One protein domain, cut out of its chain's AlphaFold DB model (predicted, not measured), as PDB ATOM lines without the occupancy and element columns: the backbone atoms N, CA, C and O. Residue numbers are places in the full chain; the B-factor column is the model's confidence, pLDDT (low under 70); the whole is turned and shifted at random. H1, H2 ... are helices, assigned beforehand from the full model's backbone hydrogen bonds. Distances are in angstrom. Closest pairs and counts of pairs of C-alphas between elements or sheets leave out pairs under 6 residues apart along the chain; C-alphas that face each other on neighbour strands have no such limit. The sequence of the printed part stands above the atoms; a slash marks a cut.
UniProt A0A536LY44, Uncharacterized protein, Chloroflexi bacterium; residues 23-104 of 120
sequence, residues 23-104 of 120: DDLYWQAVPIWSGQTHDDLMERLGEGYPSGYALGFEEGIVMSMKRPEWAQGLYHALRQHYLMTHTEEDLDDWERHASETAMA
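Overview. This is residues 23 to 104 of the 120 residues of an uncharacterized protein of Chloroflexi bacterium (UniProt A0A536LY44). Five helices make an open frame: H3 and H4 meet at a corner, and H5 folds back to run beside H1, which crosses H3; H2 packs at the start of H3. The printed part has 82 residues with five named helices, H1 to H5 in order along the chain, which hold 70 of them, and no named strand; its class is all helix, and it is only just compact, close to loose, with a radius of gyration of the C-alphas of 14.0 A and spans of 34 by 32 by 22 A.

Along the chain. Find C-alpha 23 at (53.396, -47.632, -38.267); H1 runs from there to residue 34, 16.1 A. Next come H2, residues 38 to 45, 10.2 A; H3, 49 to 66, 25.7 A; H4, 68 to 83, 22.4 A; and H5, 89 to 104, 24.1 A, ending at (41.761, -44.996, -35.839).

Arrangement. Start at H1, the hub. Its residues 25 to 30 alone touch H3, about perpendicular at 86 degrees; the closest C-alphas, Tyr 26 and Ala 54, are 5.3 A apart. Its residues 28 to 33 alone touch H5 at a shallow tilt of 9 degrees, opposite ways; closest are C-alphas Ala 29 and Thr 101, 5.8 A. H2 touches H3, closest at C-alphas Met 42 and Tyr 49, 6.3 A. H4 is close to but not clearly touching H3, and near H5. O i to N i+4 pairs are within hydrogen-bond range throughout H2, H3 and H4, but 5 of 8 in H1 and 8 of 12 in H5.

Size, cuts and confidence. The farthest C-alphas, Glu 43 and Glu 69, are 37.0 A apart. The printed part has no cut, and its links are tight. Mean pLDDT of the printed part is 73.5, with 27 residues under 70, among them 88 to 95.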
ATOM      1  N   ASP A  23      53.436 -48.719 -37.285       56.75
ATOM      2  CA  ASP A  23      53.396 -47.632 -38.267       56.75
ATOM      3  C   ASP A  23      52.062 -46.871 -38.285       56.75
ATOM      4  O   ASP A  23      52.082 -45.648 -38.351       56.75
ATOM      5  N   ASP A  24      50.900 -47.530 -38.187       59.22
ATOM      6  CA  ASP A  24      49.615 -46.805 -38.165       59.22
ATOM      7  C   ASP A  24      49.407 -46.060 -36.845       59.22
ATOM      8  O   ASP A  24      48.873 -44.953 -36.844       59.22
ATOM      9  N   LEU A  25      49.868 -46.618 -35.720       63.97
ATOM     10  CA  LEU A  25      49.849 -45.900 -34.444       63.97
ATOM     11  C   LEU A  25      50.746 -44.665 -34.499       63.97
ATOM     12  O   LEU A  25      50.333 -43.593 -34.061       63.97
ATOM     13  N   TYR A  26      51.935 -44.800 -35.085       63.56
ATOM     14  CA  TYR A  26      52.820 -43.675 -35.339       63.56
ATOM     15  C   TYR A  26      52.135 -42.655 -36.262       63.56
ATOM     16  O   TYR A  26      51.763 -41.578 -35.814       63.56
ATOM     17  N   TRP A  27      51.842 -43.003 -37.515       68.38
ATOM     18  CA  TRP A  27      51.364 -42.058 -38.527       68.38
ATOM     19  C   TRP A  27      49.957 -41.498 -38.289       68.38
ATOM     20  O   TRP A  27      49.702 -40.365 -38.697       68.38
ATOM     21  N   GLN A  28      49.054 -42.246 -37.652       70.50
ATOM     22  CA  GLN A  28      47.644 -41.860 -37.522       70.50
ATOM     23  C   GLN A  28      47.297 -41.366 -36.115       70.50
ATOM     24  O   GLN A  28      46.634 -40.340 -35.983       70.50
ATOM     25  N   ALA A  29      47.753 -42.044 -35.055       66.50
ATOM     26  CA  ALA A  29      47.355 -41.680 -33.693       66.50
ATOM     27  C   ALA A  29      48.167 -40.500 -33.134       66.50
ATOM     28  O   ALA A  29      47.598 -39.625 -32.477       66.50
ATOM     29  N   VAL A  30      49.475 -40.423 -33.420       69.62
ATOM     30  CA  VAL A  30      50.340 -39.353 -32.887       69.62
ATOM     31  C   VAL A  30      49.881 -37.951 -33.321       69.62
ATOM     32  O   VAL A  30      49.809 -37.083 -32.446       69.62
ATOM     33  N   PRO A  31      49.508 -37.680 -34.590       73.00
ATOM     34  CA  PRO A  31      49.094 -36.335 -34.988       73.00
ATOM     35  C   PRO A  31      47.749 -35.906 -34.404       73.00
ATOM     36  O   PRO A  31      47.600 -34.758 -33.992       73.00
ATOM     37  N   ILE A  32      46.787 -36.831 -34.324       72.31
ATOM     38  CA  ILE A  32      45.459 -36.573 -33.749       72.31
ATOM     39  C   ILE A  32      45.593 -36.245 -32.260       72.31
ATOM     40  O   ILE A  32      45.000 -35.288 -31.772       72.31
ATOM     41  N   TRP A  33      46.414 -37.010 -31.539       69.75
ATOM     42  CA  TRP A  33      46.553 -36.853 -30.096       69.75
ATOM     43  C   TRP A  33      47.398 -35.641 -29.703       69.75
ATOM     44  O   TRP A  33      47.071 -34.918 -28.763       69.75
ATOM     45  N   SER A  34      48.518 -35.426 -30.391       72.50
ATOM     46  CA  SER A  34      49.410 -34.301 -30.092       72.50
ATOM     47  C   SER A  34      48.895 -32.965 -30.632       72.50
ATOM     48  O   SER A  34      49.421 -31.919 -30.248       72.50
ATOM     49  N   GLY A  35      47.907 -32.996 -31.536       75.50
ATOM     50  CA  GLY A  35      47.444 -31.829 -32.285       75.50
ATOM     51  C   GLY A  35      48.530 -31.214 -33.176       75.50
ATOM     52  O   GLY A  35      48.417 -30.052 -33.562       75.50
ATOM     53  N   GLN A  36      49.613 -31.949 -33.448       77.62
ATOM     54  CA  GLN A  36      50.813 -31.478 -34.140       77.62
ATOM     55  C   GLN A  36      51.279 -32.520 -35.151       77.62
ATOM     56  O   GLN A  36      51.052 -33.717 -34.983       77.62
ATOM     57  N   THR A  37      51.951 -32.087 -36.217       81.50
ATOM     58  CA  THR A  37      52.543 -33.048 -37.151       81.50
ATOM     59  C   THR A  37      53.779 -33.708 -36.535       81.50
ATOM     60  O   THR A  37      54.375 -33.207 -35.580       81.50
ATOM     61  N   HIS A  38      54.195 -34.846 -37.092       74.06
ATOM     62  CA  HIS A  38      55.440 -35.502 -36.690       74.06
ATOM     63  C   HIS A  38      56.651 -34.585 -36.849       74.06
ATOM     64  O   HIS A  38      57.509 -34.563 -35.971       74.06
ATOM     65  N   ASP A  39      56.695 -33.821 -37.938       79.19
ATOM     66  CA  ASP A  39      57.795 -32.906 -38.234       79.19
ATOM     67  C   ASP A  39      57.864 -31.786 -37.187       79.19
ATOM     68  O   ASP A  39      58.934 -31.552 -36.624       79.19
ATOM     69  N   ASP A  40      56.718 -31.204 -36.812       80.50
ATOM     70  CA  ASP A  40      56.641 -30.192 -35.746       80.50
ATOM     71  C   ASP A  40      57.093 -30.755 -34.385       80.50
ATOM     72  O   ASP A  40      57.764 -30.083 -33.596       80.50
ATOM     73  N   LEU A  41      56.733 -32.010 -34.088       75.06
ATOM     74  CA  LEU A  41      57.145 -32.687 -32.859       75.06
ATOM     75  C   LEU A  41      58.648 -32.976 -32.839       75.06
ATOM     76  O   LEU A  41      59.280 -32.781 -31.802       75.06
ATOM     77  N   MET A  42      59.225 -33.424 -33.955       78.56
ATOM     78  CA  MET A  42      60.664 -33.683 -34.066       78.56
ATOM     79  C   MET A  42      61.474 -32.391 -33.973       78.56
ATOM     80  O   MET A  42      62.471 -32.356 -33.253       78.56
ATOM     81  N   GLU A  43      61.030 -31.321 -34.637       82.94
ATOM     82  CA  GLU A  43      61.685 -30.011 -34.581       82.94
ATOM     83  C   GLU A  43      61.689 -29.447 -33.153       82.94
ATOM     84  O   GLU A  43      62.692 -28.899 -32.691       82.94
ATOM     85  N   ARG A  44      60.586 -29.622 -32.415       78.44
ATOM     86  CA  ARG A  44      60.428 -29.069 -31.064       78.44
ATOM     87  C   ARG A  44      61.042 -29.925 -29.956       78.44
ATOM     88  O   ARG A  44      61.529 -29.372 -28.970       78.44
ATOM     89  N   LEU A  45      60.943 -31.250 -30.055       78.06
ATOM     90  CA  LEU A  45      61.232 -32.182 -28.952       78.06
ATOM     91  C   LEU A  45      62.369 -33.165 -29.252       78.06
ATOM     92  O   LEU A  45      62.795 -33.888 -28.349       78.06
ATOM     93  N   GLY A  46      62.900 -33.141 -30.473       74.75
ATOM     94  CA  GLY A  46      64.039 -33.939 -30.900       74.75
ATOM     95  C   GLY A  46      63.660 -35.207 -31.661       74.75
ATOM     96  O   GLY A  46      62.546 -35.736 -31.571       74.75
ATOM     97  N   GLU A  47      64.637 -35.707 -32.415       69.00
ATOM     98  CA  GLU A  47      64.525 -36.945 -33.180       69.00
ATOM     99  C   GLU A  47      64.176 -38.126 -32.256       69.00
ATOM    100  O   GLU A  47      64.781 -38.322 -31.200       69.00
ATOM    101  N   GLY A  48      63.169 -38.913 -32.643       66.62
ATOM    102  CA  GLY A  48      62.708 -40.087 -31.893       66.62
ATOM    103  C   GLY A  48      61.617 -39.817 -30.851       66.62
ATOM    104  O   GLY A  48      61.026 -40.779 -30.355       66.62
ATOM    105  N   TYR A  49      61.279 -38.552 -30.563       69.00
ATOM    106  CA  TYR A  49      60.150 -38.234 -29.680       69.00
ATOM    107  C   TYR A  49      58.827 -38.845 -30.173       69.00
ATOM    108  O   TYR A  49      58.169 -39.515 -29.375       69.00
ATOM    109  N   PRO A  50      58.445 -38.733 -31.463       66.69
ATOM    110  CA  PRO A  50      57.190 -39.324 -31.922       66.69
ATOM    111  C   PRO A  50      57.183 -40.859 -31.826       66.69
ATOM    112  O   PRO A  50      56.150 -41.456 -31.534       66.69
ATOM    113  N   SER A  51      58.341 -41.511 -31.982       66.88
ATOM    114  CA  SER A  51      58.462 -42.972 -31.873       66.88
ATOM    115  C   SER A  51      58.334 -43.437 -30.423       66.88
ATOM    116  O   SER A  51      57.633 -44.406 -30.140       66.88
ATOM    117  N   GLY A  52      58.967 -42.724 -29.485       70.88
ATOM    118  CA  GLY A  52      58.794 -42.973 -28.053       70.88
ATOM    119  C   GLY A  52      57.360 -42.713 -27.588       70.88
ATOM    120  O   GLY A  52      56.840 -43.446 -26.748       70.88
ATOM    121  N   TYR A  53      56.705 -41.712 -28.178       67.94
ATOM    122  CA  TYR A  53      55.301 -41.404 -27.934       67.94
ATOM    123  C   TYR A  53      54.379 -42.536 -28.401       67.94
ATOM    124  O   TYR A  53      53.551 -43.005 -27.622       67.94
ATOM    125  N   ALA A  54      54.567 -43.030 -29.630       68.00
ATOM    126  CA  ALA A  54      53.808 -44.154 -30.176       68.00
ATOM    127  C   ALA A  54      53.982 -45.438 -29.339       68.00
ATOM    128  O   ALA A  54      52.998 -46.101 -29.018       68.00
ATOM    129  N   LEU A  55      55.209 -45.744 -28.903       69.25
ATOM    130  CA  LEU A  55      55.478 -46.898 -28.037       69.25
ATOM    131  C   LEU A  55      54.807 -46.762 -26.660       69.25
ATOM    132  O   LEU A  55      54.193 -47.704 -26.161       69.25
ATOM    133  N   GLY A  56      54.913 -45.586 -26.032       74.06
ATOM    134  CA  GLY A  56      54.252 -45.319 -24.754       74.06
ATOM    135  C   GLY A  56      52.728 -45.407 -24.857       74.06
ATOM    136  O   GLY A  56      52.069 -45.883 -23.930       74.06
ATOM    137  N   PHE A  57      52.176 -44.995 -25.997       72.56
ATOM    138  CA  PHE A  57      50.756 -45.092 -26.302       72.56
ATOM    139  C   PHE A  57      50.284 -46.545 -26.425       72.56
ATOM    140  O   PHE A  57      49.323 -46.936 -25.758       72.56
ATOM    141  N   GLU A  58      50.989 -47.362 -27.209       69.94
ATOM    142  CA  GLU A  58      50.698 -48.790 -27.357       69.94
ATOM    143  C   GLU A  58      50.716 -49.511 -25.999       69.94
ATOM    144  O   GLU A  58      49.744 -50.173 -25.622       69.94
ATOM    145  N   GLU A  59      51.774 -49.319 -25.205       72.56
ATOM    146  CA  GLU A  59      51.887 -49.922 -23.871       72.56
ATOM    147  C   GLU A  59      50.794 -49.407 -22.913       72.56
ATOM    148  O   GLU A  59      50.264 -50.171 -22.100       72.56
ATOM    149  N   GLY A  60      50.393 -48.136 -23.033       76.94
ATOM    150  CA  GLY A  60      49.283 -47.546 -22.284       76.94
ATOM    151  C   GLY A  60      47.929 -48.189 -22.601       76.94
ATOM    152  O   GLY A  60      47.163 -48.494 -21.679       76.94
ATOM    153  N   ILE A  61      47.645 -48.458 -23.880       73.75
ATOM    154  CA  ILE A  61      46.443 -49.189 -24.313       73.75
ATOM    155  C   ILE A  61      46.477 -50.620 -23.785       73.75
ATOM    156  O   ILE A  61      45.516 -51.061 -23.153       73.75
ATOM    157  N   VAL A  62      47.588 -51.336 -23.985       73.50
ATOM    158  CA  VAL A  62      47.749 -52.721 -23.517       73.50
ATOM    159  C   VAL A  62      47.539 -52.811 -22.006       73.50
ATOM    160  O   VAL A  62      46.842 -53.705 -21.519       73.50
ATOM    161  N   MET A  63      48.111 -51.879 -21.246       75.38
ATOM    162  CA  MET A  63      47.923 -51.803 -19.801       75.38
ATOM    163  C   MET A  63      46.458 -51.516 -19.441       75.38
ATOM    164  O   MET A  63      45.899 -52.217 -18.594       75.38
ATOM    165  N   SER A  64      45.813 -50.571 -20.130       76.19
ATOM    166  CA  SER A  64      44.404 -50.225 -19.907       76.19
ATOM    167  C   SER A  64      43.464 -51.397 -20.196       76.19
ATOM    168  O   SER A  64      42.513 -51.617 -19.450       76.19
ATOM    169  N   MET A  65      43.758 -52.213 -21.213       74.69
ATOM    170  CA  MET A  65      43.008 -53.441 -21.503       74.69
ATOM    171  C   MET A  65      43.195 -54.519 -20.429       74.69
ATOM    172  O   MET A  65      42.267 -55.272 -20.146       74.69
ATOM    173  N   LYS A  66      44.382 -54.607 -19.813       71.00
ATOM    174  CA  LYS A  66      44.674 -55.580 -18.745       71.00
ATOM    175  C   LYS A  66      44.119 -55.172 -17.378       71.00
ATOM    176  O   LYS A  66      43.941 -56.039 -16.524       71.00
ATOM    177  N   ARG A  67      43.922 -53.873 -17.138       78.81
ATOM    178  CA  ARG A  67      43.503 -53.287 -15.849       78.81
ATOM    179  C   ARG A  67      42.437 -52.194 -16.073       78.81
ATOM    180  O   ARG A  67      42.686 -51.033 -15.731       78.81
ATOM    181  N   PRO A  68      41.265 -52.516 -16.645       75.88
ATOM    182  CA  PRO A  68      40.305 -51.503 -17.088       75.88
ATOM    183  C   PRO A  68      39.769 -50.639 -15.938       75.88
ATOM    184  O   PRO A  68      39.647 -49.426 -16.082       75.88
ATOM    185  N   GLU A  69      39.547 -51.221 -14.762       80.31
ATOM    186  CA  GLU A  69      39.173 -50.505 -13.536       80.31
ATOM    187  C   GLU A  69      40.209 -49.458 -13.100       80.31
ATOM    188  O   GLU A  69      39.840 -48.372 -12.651       80.31
ATOM    189  N   TRP A  70      41.505 -49.743 -13.264       87.25
ATOM    190  CA  TRP A  70      42.556 -48.771 -12.960       87.25
ATOM    191  C   TRP A  70      42.548 -47.624 -13.973       87.25
ATOM    192  O   TRP A  70      42.614 -46.463 -13.578       87.25
ATOM    193  N   ALA A  71      42.406 -47.940 -15.265       81.69
ATOM    194  CA  ALA A  71      42.361 -46.943 -16.332       81.69
ATOM    195  C   ALA A  71      41.151 -46.004 -16.184       81.69
ATOM    196  O   ALA A  71      41.302 -44.786 -16.264       81.69
ATOM    197  N   GLN A  72      39.970 -46.552 -15.875       80.69
ATOM    198  CA  GLN A  72      38.772 -45.761 -15.577       80.69
ATOM    199  C   GLN A  72      38.966 -44.880 -14.337       80.69
ATOM    200  O   GLN A  72      38.646 -43.691 -14.364       80.69
ATOM    201  N   GLY A  73      39.529 -45.435 -13.258       83.25
ATOM    202  CA  GLY A  73      39.822 -44.679 -12.040       83.25
ATOM    203  C   GLY A  73      40.779 -43.509 -12.286       83.25
ATOM    204  O   GLY A  73      40.513 -42.390 -11.841       83.25
ATOM    205  N   LEU A  74      41.858 -43.744 -13.039       83.19
ATOM    206  CA  LEU A  74      42.812 -42.702 -13.413       83.19
ATOM    207  C   LEU A  74      42.161 -41.630 -14.295       83.19
ATOM    208  O   LEU A  74      42.334 -40.444 -14.019       83.19
ATOM    209  N   TYR A  75      41.389 -42.028 -15.312       82.69
ATOM    210  CA  TYR A  75      40.666 -41.095 -16.179       82.69
ATOM    211  C   TYR A  75      39.768 -40.155 -15.367       82.69
ATOM    212  O   TYR A  75      39.833 -38.936 -15.527       82.69
ATOM    213  N   HIS A  76      38.973 -40.695 -14.439       81.81
ATOM    214  CA  HIS A  76      38.101 -39.875 -13.602       81.81
ATOM    215  C   HIS A  76      38.882 -38.919 -12.695       81.81
ATOM    216  O   HIS A  76      38.493 -37.758 -12.570       81.81
ATOM    217  N   ALA A  77      39.984 -39.373 -12.092       82.81
ATOM    218  CA  ALA A  77      40.826 -38.528 -11.248       82.81
ATOM    219  C   ALA A  77      41.474 -37.383 -12.044       82.81
ATOM    220  O   ALA A  77      41.449 -36.234 -11.600       82.81
ATOM    221  N   LEU A  78      41.997 -37.677 -13.240       79.50
ATOM    222  CA  LEU A  78      42.552 -36.672 -14.145       79.50
ATOM    223  C   LEU A  78      41.481 -35.677 -14.582       79.50
ATOM    224  O   LEU A  78      41.687 -34.476 -14.441       79.50
ATOM    225  N   ARG A  79      40.310 -36.150 -15.021       79.06
ATOM    226  CA  ARG A  79      39.198 -35.276 -15.415       79.06
ATOM    227  C   ARG A  79      38.795 -34.330 -14.284       79.06
ATOM    228  O   ARG A  79      38.627 -33.143 -14.524       79.06
ATOM    229  N   GLN A  80      38.673 -34.824 -13.051       79.75
ATOM    230  CA  GLN A  80      38.376 -33.973 -11.892       79.75
ATOM    231  C   GLN A  80      39.463 -32.919 -11.660       79.75
ATOM    232  O   GLN A  80      39.149 -31.758 -11.422       79.75
ATOM    233  N   HIS A  81      40.738 -33.298 -11.769       80.38
ATOM    234  CA  HIS A  81      41.844 -32.351 -11.650       80.38
ATOM    235  C   HIS A  81      41.803 -31.263 -12.734       80.38
ATOM    236  O   HIS A  81      41.971 -30.082 -12.431       80.38
ATOM    237  N   TYR A  82      41.524 -31.650 -13.978       72.50
ATOM    238  CA  TYR A  82      41.422 -30.733 -15.111       72.50
ATOM    239  C   TYR A  82      40.246 -29.767 -14.975       72.50
ATOM    240  O   TYR A  82      40.440 -28.566 -15.126       72.50
ATOM    241  N   LEU A  83      39.067 -30.249 -14.574       76.44
ATOM    242  CA  LEU A  83      37.898 -29.399 -14.305       76.44
ATOM    243  C   LEU A  83      38.154 -28.327 -13.238       76.44
ATOM    244  O   LEU A  83      37.496 -27.292 -13.229       76.44
ATOM    245  N   MET A  84      39.090 -28.569 -12.320       80.88
ATOM    246  CA  MET A  84      39.473 -27.589 -11.303       80.88
ATOM    247  C   MET A  84      40.518 -26.577 -11.790       80.88
ATOM    248  O   MET A  84      40.792 -25.611 -11.079       80.88
ATOM    249  N   THR A  85      41.150 -26.808 -12.943       79.31
ATOM    250  CA  THR A  85      42.355 -26.078 -13.376       79.31
ATOM    251  C   THR A  85      42.257 -25.463 -14.775       79.31
ATOM    252  O   THR A  85      43.055 -24.578 -15.072       79.31
ATOM    253  N   HIS A  86      41.296 -25.882 -15.606       72.06
ATOM    254  CA  HIS A  86      41.144 -25.486 -17.014       72.06
ATOM    255  C   HIS A  86      39.721 -24.993 -17.325       72.06
ATOM    256  O   HIS A  86      38.812 -25.148 -16.506       72.06
ATOM    257  N   THR A  87      39.535 -24.351 -18.482       71.81
ATOM    258  CA  THR A  87      38.249 -23.762 -18.890       71.81
ATOM    259  C   THR A  87      37.325 -24.806 -19.528       71.81
ATOM    260  O   THR A  87      37.784 -25.859 -19.958       71.81
ATOM    261  N   GLU A  88      36.012 -24.545 -19.584       65.69
ATOM    262  CA  GLU A  88      35.046 -25.487 -20.186       65.69
ATOM    263  C   GLU A  88      35.310 -25.738 -21.682       65.69
ATOM    264  O   GLU A  88      35.077 -26.842 -22.162       65.69
ATOM    265  N   GLU A  89      35.864 -24.753 -22.393       65.50
ATOM    266  CA  GLU A  89      36.192 -24.838 -23.822       65.50
ATOM    267  C   GLU A  89      37.318 -25.856 -24.100       65.50
ATOM    268  O   GLU A  89      37.300 -26.541 -25.119       65.50
ATOM    269  N   ASP A  90      38.235 -26.053 -23.144       64.44
ATOM    270  CA  ASP A  90      39.328 -27.032 -23.237       64.44
ATOM    271  C   ASP A  90      38.833 -28.498 -23.167       64.44
ATOM    272  O   ASP A  90      39.585 -29.431 -23.454       64.44
ATOM    273  N   LEU A  91      37.578 -28.727 -22.753       62.72
ATOM    274  CA  LEU A  91      37.017 -30.063 -22.520       62.72
ATOM    275  C   LEU A  91      36.312 -30.646 -23.752       62.72
ATOM    276  O   LEU A  91      36.334 -31.866 -23.936       62.72
ATOM    277  N   ASP A  92      35.709 -29.795 -24.585       62.44
ATOM    278  CA  ASP A  92      34.909 -30.218 -25.744       62.44
ATOM    279  C   ASP A  92      35.775 -30.818 -26.866       62.44
ATOM    280  O   ASP A  92      35.350 -31.740 -27.567       62.44
ATOM    281  N   ASP A  93      37.029 -30.374 -27.001       67.25
ATOM    282  CA  ASP A  93      37.959 -30.933 -27.988       67.25
ATOM    283  C   ASP A  93      38.450 -32.343 -27.626       67.25
ATOM    284  O   ASP A  93      38.838 -33.124 -28.502       67.25
ATOM    285  N   TRP A  94      38.408 -32.720 -26.345       67.62
ATOM    286  CA  TRP A  94      39.035 -33.956 -25.890       67.62
ATOM    287  C   TRP A  94      38.193 -35.200 -26.157       67.62
ATOM    288  O   TRP A  94      38.731 -36.208 -26.617       67.62
ATOM    289  N   GLU A  95      36.877 -35.145 -25.925       69.56
ATOM    290  CA  GLU A  95      35.991 -36.284 -26.212       69.56
ATOM    291  C   GLU A  95      35.995 -36.623 -27.707       69.56
ATOM    292  O   GLU A  95      36.039 -37.799 -28.085       69.56
ATOM    293  N   ARG A  96      36.037 -35.590 -28.559       77.19
ATOM    294  CA  ARG A  96      36.150 -35.746 -30.010       77.19
ATOM    295  C   ARG A  96      37.472 -36.410 -30.399       77.19
ATOM    296  O   ARG A  96      37.439 -37.446 -31.058       77.19
ATOM    297  N   HIS A  97      38.616 -35.887 -29.949       73.00
ATOM    298  CA  HIS A  97      39.926 -36.473 -30.269       73.00
ATOM    299  C   HIS A  97      40.104 -37.887 -29.697       73.00
ATOM    300  O   HIS A  97      40.677 -38.757 -30.359       73.00
ATOM    301  N   ALA A  98      39.583 -38.158 -28.496       75.19
ATOM    302  CA  ALA A  98      39.596 -39.494 -27.909       75.19
ATOM    303  C   ALA A  98      38.773 -40.483 -28.751       75.19
ATOM    304  O   ALA A  98      39.215 -41.609 -28.988       75.19
ATOM    305  N   SER A  99      37.605 -40.059 -29.243       76.38
ATOM    306  CA  SER A  99      36.767 -40.864 -30.133       76.38
ATOM    307  C   SER A  99      37.437 -41.114 -31.486       76.38
ATOM    308  O   SER A  99      37.506 -42.261 -31.925       76.38
ATOM    309  N   GLU A 100      37.987 -40.073 -32.119       77.94
ATOM    310  CA  GLU A 100      38.731 -40.171 -33.382       77.94
ATOM    311  C   GLU A 100      39.925 -41.125 -33.255       77.94
ATOM    312  O   GLU A 100      40.093 -42.020 -34.084       77.94
ATOM    313  N   THR A 101      40.690 -41.014 -32.166       69.00
ATOM    314  CA  THR A 101      41.817 -41.912 -31.884       69.00
ATOM    315  C   THR A 101      41.350 -43.355 -31.689       69.00
ATOM    316  O   THR A 101      41.931 -44.275 -32.260       69.00
ATOM    317  N   ALA A 102      40.287 -43.582 -30.910       74.81
ATOM    318  CA  ALA A 102      39.760 -44.924 -30.678       74.81
ATOM    319  C   ALA A 102      39.263 -45.591 -31.971       74.81
ATOM    320  O   ALA A 102      39.409 -46.802 -32.128       74.81
ATOM    321  N   MET A 103      38.699 -44.813 -32.900       72.19
ATOM    322  CA  MET A 103      38.282 -45.299 -34.219       72.19
ATOM    323  C   MET A 103      39.460 -45.565 -35.163       72.19
ATOM    324  O   MET A 103      39.356 -46.448 -36.013       72.19
ATOM    325  N   ALA A 104      40.559 -44.820 -35.026       69.75
ATOM    326  CA  ALA A 104      41.761 -44.996 -35.839       69.75
ATOM    327  C   ALA A 104      42.544 -46.272 -35.486       69.75
ATOM    328  O   ALA A 104      43.286 -46.785 -36.318       69.75
TER     329      ALA A 104